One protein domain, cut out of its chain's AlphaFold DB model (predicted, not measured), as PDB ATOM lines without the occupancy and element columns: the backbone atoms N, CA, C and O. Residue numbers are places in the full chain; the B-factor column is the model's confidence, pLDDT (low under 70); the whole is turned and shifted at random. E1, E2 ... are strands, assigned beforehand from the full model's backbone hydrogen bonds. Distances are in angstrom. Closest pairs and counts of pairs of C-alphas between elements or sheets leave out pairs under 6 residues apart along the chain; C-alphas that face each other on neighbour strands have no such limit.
ATOM      1  N   ARG A   2     160.273  83.546 173.584       87.06
ATOM      2  CA  ARG A   2     161.015  82.438 174.213       87.06
ATOM      3  C   ARG A   2     161.752  81.633 173.138       87.06
ATOM      4  O   ARG A   2     161.187  81.429 172.069       87.06
ATOM      5  N   GLN A   3     162.997  81.263 173.408       88.25
ATOM      6  CA  GLN A   3     163.882  80.538 172.493       88.25
ATOM      7  C   GLN A   3     163.872  79.032 172.803       88.25
ATOM      8  O   GLN A   3     163.362  78.617 173.846       88.25
ATOM      9  N   GLU A   4     164.423  78.217 171.898       84.06
ATOM     10  CA  GLU A   4     164.459  76.748 172.025       84.06
ATOM     11  C   GLU A   4     165.253  76.271 173.248       84.06
ATOM     12  O   GLU A   4     164.876  75.298 173.893       84.06
ATOM     13  N   ASP A   5     166.301  77.006 173.626       80.38
ATOM     14  CA  ASP A   5     167.106  76.759 174.828       80.38
ATOM     15  C   ASP A   5     166.427  77.228 176.135       80.38
ATOM     16  O   ASP A   5     167.022  77.184 177.211       80.38
ATOM     17  N   GLY A   6     165.179  77.705 176.057       77.38
ATOM     18  CA  GLY A   6     164.397  78.190 177.192       77.38
ATOM     19  C   GLY A   6     164.668  79.643 177.592       77.38
ATOM     20  O   GLY A   6     163.944  80.166 178.449       77.38
ATOM     21  N   SER A   7     165.634  80.323 176.965       79.12
ATOM     22  CA  SER A   7     165.919  81.740 177.212       79.12
ATOM     23  C   SER A   7     164.810  82.661 176.675       79.12
ATOM     24  O   SER A   7     163.956  82.262 175.876       79.12
ATOM     25  N   LEU A   8     164.775  83.914 177.142       82.31
ATOM     26  CA  LEU A   8     163.724  84.875 176.800       82.31
ATOM     27  C   LEU A   8     164.310  86.164 176.216       82.31
ATOM     28  O   LEU A   8     165.003  86.914 176.897       82.31
ATOM     29  N   VAL A   9     163.946  86.471 174.971       75.31
ATOM     30  CA  VAL A   9     164.210  87.774 174.349       75.31
ATOM     31  C   VAL A   9     163.257  88.809 174.941       75.31
ATOM     32  O   VAL A   9     162.034  88.683 174.777       75.31
ATOM     33  N   ALA A  10     163.820  89.828 175.594       78.25
ATOM     34  CA  ALA A  10     163.078  90.953 176.155       78.25
ATOM     35  C   ALA A  10     162.276  91.699 175.075       78.25
ATOM     36  O   ALA A  10     162.759  91.917 173.958       78.25
ATOM     37  N   ALA A  11     161.052  92.103 175.413       78.81
ATOM     38  CA  ALA A  11     160.244  92.954 174.548       78.81
ATOM     39  C   ALA A  11     160.901  94.337 174.387       78.81
ATOM     40  O   ALA A  11     161.565  94.834 175.297       78.81
ATOM     41  N   ARG A  12     160.738  94.959 173.212       74.19
ATOM     42  CA  ARG A  12     161.219  96.323 172.955       74.19
ATOM     43  C   ARG A  12     160.079  97.310 173.159       74.19
ATOM     44  O   ARG A  12     159.072  97.219 172.467       74.19
ATOM     45  N   GLU A  13     160.295  98.293 174.023       79.00
ATOM     46  CA  GLU A  13     159.364  99.403 174.243       79.00
ATOM     47  C   GLU A  13     160.068 100.748 173.982       79.00
ATOM     48  O   GLU A  13     160.509 101.417 174.914       79.00
ATOM     49  N   PRO A  14     160.228 101.167 172.711       73.88
ATOM     50  CA  PRO A  14     161.057 102.325 172.346       73.88
ATOM     51  C   PRO A  14     160.492 103.679 172.804       73.88
ATOM     52  O   PRO A  14     161.210 104.675 172.805       73.88
ATOM     53  N   HIS A  15     159.213 103.725 173.177       72.88
ATOM     54  CA  HIS A  15     158.529 104.935 173.639       72.88
ATOM     55  C   HIS A  15     158.223 104.915 175.140       72.88
ATOM     56  O   HIS A  15     157.576 105.836 175.643       72.88
ATOM     57  N   ALA A  16     158.677 103.885 175.860       75.00
ATOM     58  CA  ALA A  16     158.527 103.836 177.303       75.00
ATOM     59  C   ALA A  16     159.294 104.998 177.949       75.00
ATOM     60  O   ALA A  16     160.427 105.310 177.581       75.00
ATOM     61  N   LYS A  17     158.667 105.629 178.943       81.44
ATOM     62  CA  LYS A  17     159.308 106.602 179.831       81.44
ATOM     63  C   LYS A  17     159.540 105.911 181.168       81.44
ATOM     64  O   LYS A  17     158.660 105.976 182.029       81.44
ATOM     65  N   PRO A  18     160.652 105.176 181.334       81.31
ATOM     66  CA  PRO A  18     160.906 104.501 182.590       81.31
ATOM     67  C   PRO A  18     161.054 105.536 183.718       81.31
ATOM     68  O   PRO A  18     161.489 106.665 183.463       81.31
ATOM     69  N   PRO A  19     160.720 105.169 184.967       86.00
ATOM     70  CA  PRO A  19     161.056 105.991 186.125       86.00
ATOM     71  C   PRO A  19     162.585 106.170 186.230       86.00
ATOM     72  O   PRO A  19     163.338 105.507 185.500       86.00
ATOM     73  N   PRO A  20     163.081 107.020 187.146       87.38
ATOM     74  CA  PRO A  20     164.513 107.105 187.440       87.38
ATOM     75  C   PRO A  20     165.173 105.729 187.637       87.38
ATOM     76  O   PRO A  20     164.491 104.740 187.924       87.38
ATOM     77  N   ALA A  21     166.491 105.655 187.425       86.44
ATOM     78  CA  ALA A  21     167.242 104.412 187.600       86.44
ATOM     79  C   ALA A  21     166.987 103.840 189.005       86.44
ATOM     80  O   ALA A  21     167.078 104.588 189.980       86.44
ATOM     81  N   PRO A  22     166.650 102.541 189.129       86.19
ATOM     82  CA  PRO A  22     166.346 101.935 190.426       86.19
ATOM     83  C   PRO A  22     167.595 101.781 191.309       86.19
ATOM     84  O   PRO A  22     167.488 101.411 192.473       86.19
ATOM     85  N   HIS A  23     168.777 102.074 190.767       88.00
ATOM     86  CA  HIS A  23     170.067 101.981 191.430       88.00
ATOM     87  C   HIS A  23     170.891 103.251 191.211       88.00
ATOM     88  O   HIS A  23     170.690 104.004 190.254       88.00
ATOM     89  N   ALA A  24     171.861 103.467 192.100       90.31
ATOM     90  CA  ALA A  24     172.825 104.543 191.950       90.31
ATOM     91  C   ALA A  24     173.675 104.322 190.693       90.31
ATOM     92  O   ALA A  24     174.262 103.254 190.498       90.31
ATOM     93  N   LEU A  25     173.759 105.351 189.851       87.31
ATOM     94  CA  LEU A  25     174.696 105.358 188.738       87.31
ATOM     95  C   LEU A  25     176.075 105.790 189.245       87.31
ATOM     96  O   LEU A  25     176.166 106.690 190.085       87.31
ATOM     97  N   PRO A  26     177.161 105.204 188.726       85.38
ATOM     98  CA  PRO A  26     178.493 105.720 188.990       85.38
ATOM     99  C   PRO A  26     178.623 107.194 188.588       85.38
ATOM    100  O   PRO A  26     177.977 107.662 187.647       85.38
ATOM    101  N   MET A  27     179.497 107.923 189.283       83.75
ATOM    102  CA  MET A  27     179.734 109.344 189.016       83.75
ATOM    103  C   MET A  27     180.120 109.576 187.546       83.75
ATOM    104  O   MET A  27     180.913 108.817 186.988       83.75
ATOM    105  N   GLY A  28     179.533 110.604 186.921       83.75
ATOM    106  CA  GLY A  28     179.794 110.938 185.515       83.75
ATOM    107  C   GLY A  28     179.244 109.917 184.514       83.75
ATOM    108  O   GLY A  28     179.701 109.850 183.381       83.75
ATOM    109  N   SER A  29     178.318 109.044 184.925       82.44
ATOM    110  CA  SER A  29     177.712 108.061 184.023       82.44
ATOM    111  C   SER A  29     176.256 108.393 183.706       82.44
ATOM    112  O   SER A  29     175.513 108.899 184.548       82.44
ATOM    113  N   ARG A  30     175.833 108.062 182.484       87.75
ATOM    114  CA  ARG A  30     174.455 108.195 182.000       87.75
ATOM    115  C   ARG A  30     173.903 106.833 181.600       87.75
ATOM    116  O   ARG A  30     174.562 106.081 180.894       87.75
ATOM    117  N   GLU A  31     172.673 106.539 182.005       86.31
ATOM    118  CA  GLU A  31     171.951 105.346 181.554       86.31
ATOM    119  C   GLU A  31     171.592 105.460 180.059       86.31
ATOM    120  O   GLU A  31     170.944 106.420 179.638       86.31
ATOM    121  N   GLU A  32     172.026 104.487 179.252       86.75
ATOM    122  CA  GLU A  32     171.732 104.396 177.812       86.75
ATOM    123  C   GLU A  32     170.567 103.445 177.524       86.75
ATOM    124  O   GLU A  32     169.799 103.655 176.583       86.75
ATOM    125  N   ARG A  33     170.433 102.376 178.316       84.88
ATOM    126  CA  ARG A  33     169.412 101.346 178.113       84.88
ATOM    127  C   ARG A  33     169.084 100.654 179.426       84.88
ATOM    128  O   ARG A  33     169.998 100.260 180.137       84.88
ATOM    129  N   ARG A  34     167.795 100.425 179.684       86.00
ATOM    130  CA  ARG A  34     167.308  99.599 180.797       86.00
ATOM    131  C   ARG A  34     166.640  98.330 180.280       86.00
ATOM    132  O   ARG A  34     165.921  98.364 179.282       86.00
ATOM    133  N   ILE A  35     166.877  97.221 180.962       87.88
ATOM    134  CA  ILE A  35     166.259  95.917 180.751       87.88
ATOM    135  C   ILE A  35     165.752  95.452 182.115       87.88
ATOM    136  O   ILE A  35     166.484  95.500 183.091       87.88
ATOM    137  N   SER A  36     164.504  95.005 182.189       85.69
ATOM    138  CA  SER A  36     163.915  94.442 183.406       85.69
ATOM    139  C   SER A  36     163.489  93.013 183.101       85.69
ATOM    140  O   SER A  36     162.877  92.763 182.059       85.69
ATOM    141  N   ALA A  37     163.833  92.077 183.976       87.69
ATOM    142  CA  ALA A  37     163.486  90.672 183.852       87.69
ATOM    143  C   ALA A  37     163.001  90.140 185.201       87.69
ATOM    144  O   ALA A  37     163.617  90.392 186.227       87.69
ATOM    145  N   THR A  38     161.922  89.366 185.207       86.88
ATOM    146  CA  THR A  38     161.498  88.616 186.395       86.88
ATOM    147  C   THR A  38     161.977  87.181 186.249       86.88
ATOM    148  O   THR A  38     161.704  86.524 185.243       86.88
ATOM    149  N   VAL A  39     162.710  86.708 187.248       88.19
ATOM    150  CA  VAL A  39     163.362  85.404 187.275       88.19
ATOM    151  C   VAL A  39     162.737  84.584 188.391       88.19
ATOM    152  O   VAL A  39     162.710  85.007 189.540       88.19
ATOM    153  N   SER A  40     162.243  83.393 188.065       86.31
ATOM    154  CA  SER A  40     161.862  82.424 189.091       86.31
ATOM    155  C   SER A  40     163.113  81.681 189.562       86.31
ATOM    156  O   SER A  40     163.829  81.136 188.716       86.31
ATOM    157  N   PRO A  41     163.387  81.613 190.873       84.88
ATOM    158  CA  PRO A  41     164.455  80.774 191.398       84.88
ATOM    159  C   PRO A  41     164.205  79.292 191.088       84.88
ATOM    160  O   PRO A  41     163.063  78.847 191.000       84.88
ATOM    161  N   ALA A  42     165.283  78.517 190.940       81.50
ATOM    162  CA  ALA A  42     165.203  77.083 190.638       81.50
ATOM    163  C   ALA A  42     164.733  76.230 191.830       81.50
ATOM    164  O   ALA A  42     164.295  75.096 191.644       81.50
ATOM    165  N   LYS A  43     164.850  76.749 193.059       84.75
ATOM    166  CA  LYS A  43     164.361  76.057 194.252       84.75
ATOM    167  C   LYS A  43     162.846  76.247 194.377       84.75
ATOM    168  O   LYS A  43     162.388  77.383 194.243       84.75
ATOM    169  N   PRO A  44     162.087  75.173 194.662       77.19
ATOM    170  CA  PRO A  44     160.678  75.304 195.003       77.19
ATOM    171  C   PRO A  44     160.515  76.199 196.241       77.19
ATOM    172  O   PRO A  44     161.433  76.325 197.053       77.19
ATOM    173  N   ASP A  45     159.361  76.854 196.341       85.19
ATOM    174  CA  ASP A  45     158.975  77.738 197.452       85.19
ATOM    175  C   ASP A  45     159.793  79.035 197.597       85.19
ATOM    176  O   ASP A  45     159.748  79.700 198.631       85.19
ATOM    177  N   CYS A  46     160.509  79.447 196.547       85.75
ATOM    178  CA  CYS A  46     161.115  80.775 196.462       85.75
ATOM    179  C   CYS A  46     160.290  81.670 195.515       85.75
ATOM    180  O   CYS A  46     160.074  81.281 194.362       85.75
ATOM    181  N   PRO A  47     159.824  82.857 195.955       87.69
ATOM    182  CA  PRO A  47     159.081  83.760 195.083       87.69
ATOM    183  C   PRO A  47     159.960  84.241 193.914       87.69
ATOM    184  O   PRO A  47     161.184  84.326 194.060       87.69
ATOM    185  N   PRO A  48     159.367  84.567 192.750       90.25
ATOM    186  CA  PRO A  48     160.094  85.212 191.667       90.25
ATOM    187  C   PRO A  48     160.754  86.517 192.118       90.25
ATOM    188  O   PRO A  48     160.182  87.261 192.909       90.25
ATOM    189  N   VAL A  49     161.931  86.793 191.564       92.50
ATOM    190  CA  VAL A  49     162.743  87.980 191.837       92.50
ATOM    191  C   VAL A  49     162.825  88.821 190.573       92.50
ATOM    192  O   VAL A  49     163.053  88.307 189.475       92.50
ATOM    193  N   ARG A  50     162.658  90.130 190.697       90.56
ATOM    194  CA  ARG A  50     162.890  91.096 189.633       90.56
ATOM    195  C   ARG A  50     164.366  91.483 189.578       90.56
ATOM    196  O   ARG A  50     164.954  91.922 190.557       90.56
ATOM    197  N   LEU A  51     164.950  91.375 188.396       92.75
ATOM    198  CA  LEU A  51     166.286  91.837 188.059       92.75
ATOM    199  C   LEU A  51     166.183  92.994 187.064       92.75
ATOM    200  O   LEU A  51     165.673  92.838 185.955       92.75
ATOM    201  N   ASP A  52     166.704  94.147 187.451       90.25
ATOM    202  CA  ASP A  52     166.861  95.315 186.597       90.25
ATOM    203  C   ASP A  52     168.331  95.458 186.193       90.25
ATOM    204  O   ASP A  52     169.228  95.487 187.038       90.25
ATOM    205  N   LEU A  53     168.567  95.546 184.889       92.12
ATOM    206  CA  LEU A  53     169.865  95.667 184.241       92.12
ATOM    207  C   LEU A  53     169.916  96.981 183.460       92.12
ATOM    208  O   LEU A  53     169.079  97.219 182.589       92.12
ATOM    209  N   SER A  54     170.918  97.810 183.720       88.06
ATOM    210  CA  SER A  54     171.107  99.081 183.023       88.06
ATOM    211  C   SER A  54     172.479  99.159 182.378       88.06
ATOM    212  O   SER A  54     173.499  99.056 183.052       88.06
ATOM    213  N   LEU A  55     172.509  99.394 181.070       89.56
ATOM    214  CA  LEU A  55     173.724  99.772 180.362       89.56
ATOM    215  C   LEU A  55     173.949 101.265 180.577       89.56
ATOM    216  O   LEU A  55     173.105 102.080 180.193       89.56
ATOM    217  N   VAL A  56     175.082 101.623 181.169       85.38
ATOM    218  CA  VAL A  56     175.480 103.013 181.392       85.38
ATOM    219  C   VAL A  56     176.745 103.344 180.618       85.38
ATOM    220  O   VAL A  56     177.604 102.485 180.428       85.38
ATOM    221  N   ARG A  57     176.864 104.603 180.201       86.19
ATOM    222  CA  ARG A  57     178.046 105.172 179.556       86.19
ATOM    223  C   ARG A  57     178.707 106.193 180.470       86.19
ATOM    224  O   ARG A  57     178.010 107.062 180.985       86.19
ATOM    225  N   ASP A  58     180.015 106.080 180.668       79.50
ATOM    226  CA  ASP A  58     180.813 107.056 181.413       79.50
ATOM    227  C   ASP A  58     181.239 108.258 180.546       79.50
ATOM    228  O   ASP A  58     181.097 108.253 179.317       79.50
ATOM    229  N   ASP A  59     181.782 109.291 181.193       76.56
ATOM    230  CA  ASP A  59     182.286 110.501 180.532       76.56
ATOM    231  C   ASP A  59     183.437 110.229 179.538       76.56
ATOM    232  O   ASP A  59     183.610 110.975 178.575       76.56
ATOM    233  N   ALA A  60     184.207 109.148 179.724       73.88
ATOM    234  CA  ALA A  60     185.265 108.720 178.803       73.88
ATOM    235  C   ALA A  60     184.726 107.906 177.607       73.88
ATOM    236  O   ALA A  60     185.479 107.531 176.708       73.88
ATOM    237  N   GLY A  61     183.416 107.652 177.571       74.81
ATOM    238  CA  GLY A  61     182.725 106.914 176.528       74.81
ATOM    239  C   GLY A  61     182.680 105.399 176.717       74.81
ATOM    240  O   GLY A  61     182.084 104.728 175.872       74.81
ATOM    241  N   GLY A  62     183.243 104.874 177.807       77.62
ATOM    242  CA  GLY A  62     183.157 103.467 178.179       77.62
ATOM    243  C   GLY A  62     181.731 103.077 178.556       77.62
ATOM    244  O   GLY A  62     180.985 103.878 179.120       77.62
ATOM    245  N   ARG A  63     181.331 101.844 178.228       83.75
ATOM    246  CA  ARG A  63     180.010 101.290 178.560       83.75
ATOM    247  C   ARG A  63     180.144 100.145 179.553       83.75
ATOM    248  O   ARG A  63     181.052  99.333 179.412       83.75
ATOM    249  N   ARG A  64     179.233 100.073 180.524       83.12
ATOM    250  CA  ARG A  64     179.172  98.995 181.526       83.12
ATOM    251  C   ARG A  64     177.741  98.672 181.937       83.12
ATOM    252  O   ARG A  64     176.879  99.551 181.891       83.12
ATOM    253  N   MET A  65     177.498  97.440 182.363       87.94
ATOM    254  CA  MET A  65     176.214  96.985 182.897       87.94
ATOM    255  C   MET A  65     176.144  97.175 184.418       87.94
ATOM    256  O   MET A  65     177.088  96.865 185.143       87.94
ATOM    257  N   VAL A  66     175.001  97.641 184.916       88.00
ATOM    258  CA  VAL A  66     174.666  97.701 186.343       88.00
ATOM    259  C   VAL A  66     173.468  96.796 186.599       88.00
ATOM    260  O   VAL A  66     172.454  96.916 185.916       88.00
ATOM    261  N   ALA A  67     173.586  95.891 187.570       91.94
ATOM    262  CA  ALA A  67     172.518  94.985 187.980       91.94
ATOM    263  C   ALA A  67     171.955  95.388 189.345       91.94
ATOM    264  O   ALA A  67     172.700  95.741 190.257       91.94
ATOM    265  N   SER A  68     170.637  95.313 189.489       92.25
ATOM    266  CA  SER A  68     169.926  95.614 190.731       92.25
ATOM    267  C   SER A  68     168.666  94.773 190.851       92.25
ATOM    268  O   SER A  68     168.122  94.326 189.846       92.25
ATOM    269  N   SER A  69     168.185  94.585 192.072       92.31
ATOM    270  CA  SER A  69     166.931  93.894 192.340       92.31
ATOM    271  C   SER A  69     166.220  94.570 193.516       92.31
ATOM    272  O   SER A  69     166.887  94.907 194.496       92.31
ATOM    273  N   PRO A  70     164.902  94.829 193.428       89.94
ATOM    274  CA  PRO A  70     164.130  95.371 194.545       89.94
ATOM    275  C   PRO A  70     163.678  94.302 195.555       89.94
ATOM    276  O   PRO A  70     163.271  94.644 196.660       89.94
ATOM    277  N   ASP A  71     163.700  93.027 195.170       89.31
ATOM    278  CA  ASP A  71     163.102  91.883 195.872       89.31
ATOM    279  C   ASP A  71     164.080  90.699 196.022       89.31
ATOM    280  O   ASP A  71     163.691  89.598 196.410       89.31
ATOM    281  N   GLY A  72     165.368  90.936 195.764       86.88
ATOM    282  CA  GLY A  72     166.459  89.985 195.936       86.88
ATOM    283  C   GLY A  72     167.809  90.680 196.117       86.88
ATOM    284  O   GLY A  72     167.940  91.892 195.955       86.88
ATOM    285  N   GLU A  73     168.835  89.902 196.458       88.75
ATOM    286  CA  GLU A  73     170.205  90.392 196.624       88.75
ATOM    287  C   GLU A  73     171.066  89.993 195.419       88.75
ATOM    288  O   GLU A  73     171.185  88.814 195.075       88.75
ATOM    289  N   VAL A  74     171.696  90.977 194.774       88.25
ATOM    290  CA  VAL A  74     172.677  90.728 193.709       88.25
ATOM    291  C   VAL A  74     174.035  90.446 194.353       88.25
ATOM    292  O   VAL A  74     174.817  91.359 194.598       88.25
ATOM    293  N   ILE A  75     174.320  89.174 194.628       88.56
ATOM    294  CA  ILE A  75     175.571  88.744 195.284       88.56
ATOM    295  C   ILE A  75     176.799  88.770 194.359       88.56
ATOM    296  O   ILE A  75     177.934  88.816 194.827       88.56
ATOM    297  N   GLN A  76     176.588  88.724 193.040       80.44
ATOM    298  CA  GLN A  76     177.640  88.786 192.027       80.44
ATOM    299  C   GLN A  76     177.054  89.236 190.683       80.44
ATOM    300  O   GLN A  76     175.935  88.866 190.330       80.44
ATOM    301  N   ALA A  77     177.833  89.985 189.904       84.56
ATOM    302  CA  ALA A  77     177.549  90.292 188.506       84.56
ATOM    303  C   ALA A  77     178.856  90.259 187.700       84.56
ATOM    304  O   ALA A  77     179.888  90.734 188.173       84.56
ATOM    305  N   LEU A  78     178.813  89.688 186.495       81.50
ATOM    306  CA  LEU A  78     179.933  89.662 185.556       81.50
ATOM    307  C   LEU A  78     179.526  90.415 184.289       81.50
ATOM    308  O   LEU A  78     178.579  90.017 183.614       81.50
ATOM    309  N   ASP A  79     180.256  91.480 183.972       79.44
ATOM    310  CA  ASP A  79     180.117  92.233 182.726       79.44
ATOM    311  C   ASP A  79     181.283  91.872 181.796       79.44
ATOM    312  O   ASP A  79     182.437  92.185 182.089       79.44
ATOM    313  N   MET A  80     180.993  91.143 180.715       72.88
ATOM    314  CA  MET A  80     181.996  90.605 179.792       72.88
ATOM    315  C   MET A  80     181.670  91.018 178.348       72.88
ATOM    316  O   MET A  80     180.809  90.403 177.714       72.88
ATOM    317  N   PRO A  81     182.345  92.045 177.804       62.91
ATOM    318  CA  PRO A  81     182.133  92.470 176.426       62.91
ATOM    319  C   PRO A  81     182.725  91.440 175.445       62.91
ATOM    320  O   PRO A  81     183.923  91.176 175.472       62.91
ATOM    321  N   ILE A  82     181.883  90.852 174.583       61.94
ATOM    322  CA  ILE A  82     182.279  89.839 173.577       61.94
ATOM    323  C   ILE A  82     183.049  90.487 172.421       61.94
ATOM    324  O   ILE A  82     184.103  90.010 172.010       61.94
ATOM    325  N   GLU A  83     182.547  91.618 171.939       56.03
ATOM    326  CA  GLU A  83     183.350  92.595 171.219       56.03
ATOM    327  C   GLU A  83     183.731  93.649 172.247       56.03
ATOM    328  O   GLU A  83     182.845  94.140 172.952       56.03
ATOM    329  N   ALA A  84     185.019  93.985 172.368       52.53
ATOM    330  CA  ALA A  84     185.483  95.078 173.216       52.53
ATOM    331  C   ALA A  84     184.886  96.392 172.693       52.53
ATOM    332  O   ALA A  84     185.512  97.123 171.931       52.53
ATOM    333  N   ALA A  85     183.632  96.660 173.048       47.03
ATOM    334  CA  ALA A  85     182.882  97.822 172.633       47.03
ATOM    335  C   ALA A  85     183.533  99.044 173.272       47.03
ATOM    336  O   ALA A  85     183.173  99.413 174.383       47.03
ATOM    337  N   PHE A  86     184.531  99.612 172.587       51.56
ATOM    338  CA  PHE A  86     185.294 100.799 172.968       51.56
ATOM    339  C   PHE A  86     185.457 100.951 174.483       51.56
ATOM    340  O   PHE A  86     185.151 102.007 175.035       51.56
ATOM    341  N   LEU A  87     185.920  99.900 175.173       46.94
ATOM    342  CA  LEU A  87     186.510 100.142 176.480       46.94
ATOM    343  C   LEU A  87     187.632 101.145 176.207       46.94
ATOM    344  O   LEU A  87     188.484 100.853 175.354       46.94
ATOM    345  N   PRO A  88     187.603 102.348 176.813       55.97
ATOM    346  CA  PRO A  88     188.687 103.285 176.613       55.97
ATOM    347  C   PRO A  88     189.979 102.538 176.955       55.97
ATOM    348  O   PRO A  88     189.988 101.759 177.921       55.97
TER     349      PRO A  88
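What this domain is: This is residues 2 to 88 of the 142 residues of an uncharacterized protein of Solimonas fluminis (UniProt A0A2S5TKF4). With little regular structure, this is a narrow, strongly twisted ribbon of three strands, and long strands-free stretches, residues 2 to 28 and 69 to 88, loop loosely round it. The 87 printed residues have no named helix and hold E1, E2 and E3, an all-strand meander, each strand the antiparallel neighbour of the one before; 27 residues are in named elements. The whole is only just loose, close to compact, with a radius of gyration of the C-alphas of 14.7 A, spanning 44 by 31 by 28 A.

Where its parts are: E1, residues 29 to 39, begins at C-alpha 29 (177.712, 108.061, 184.023), spans 27.0 A and bends by 69 degrees at residue 32. E2, residues 49 to 58, spans 28.3 A. E3, residues 63 to 68, spans 16.8 A to C-alpha 68 (169.926, 95.614, 190.731).

How they stand to each other: E1 and inner strand E2 form a hairpin, with N 35 and O 53 2.7 A apart. E2 and E3 form another, with N 54 and O 66 2.8 A apart.

The domain as a whole: The printed part has no cut and no long link. Residues 81 to 88 have pLDDT under 70.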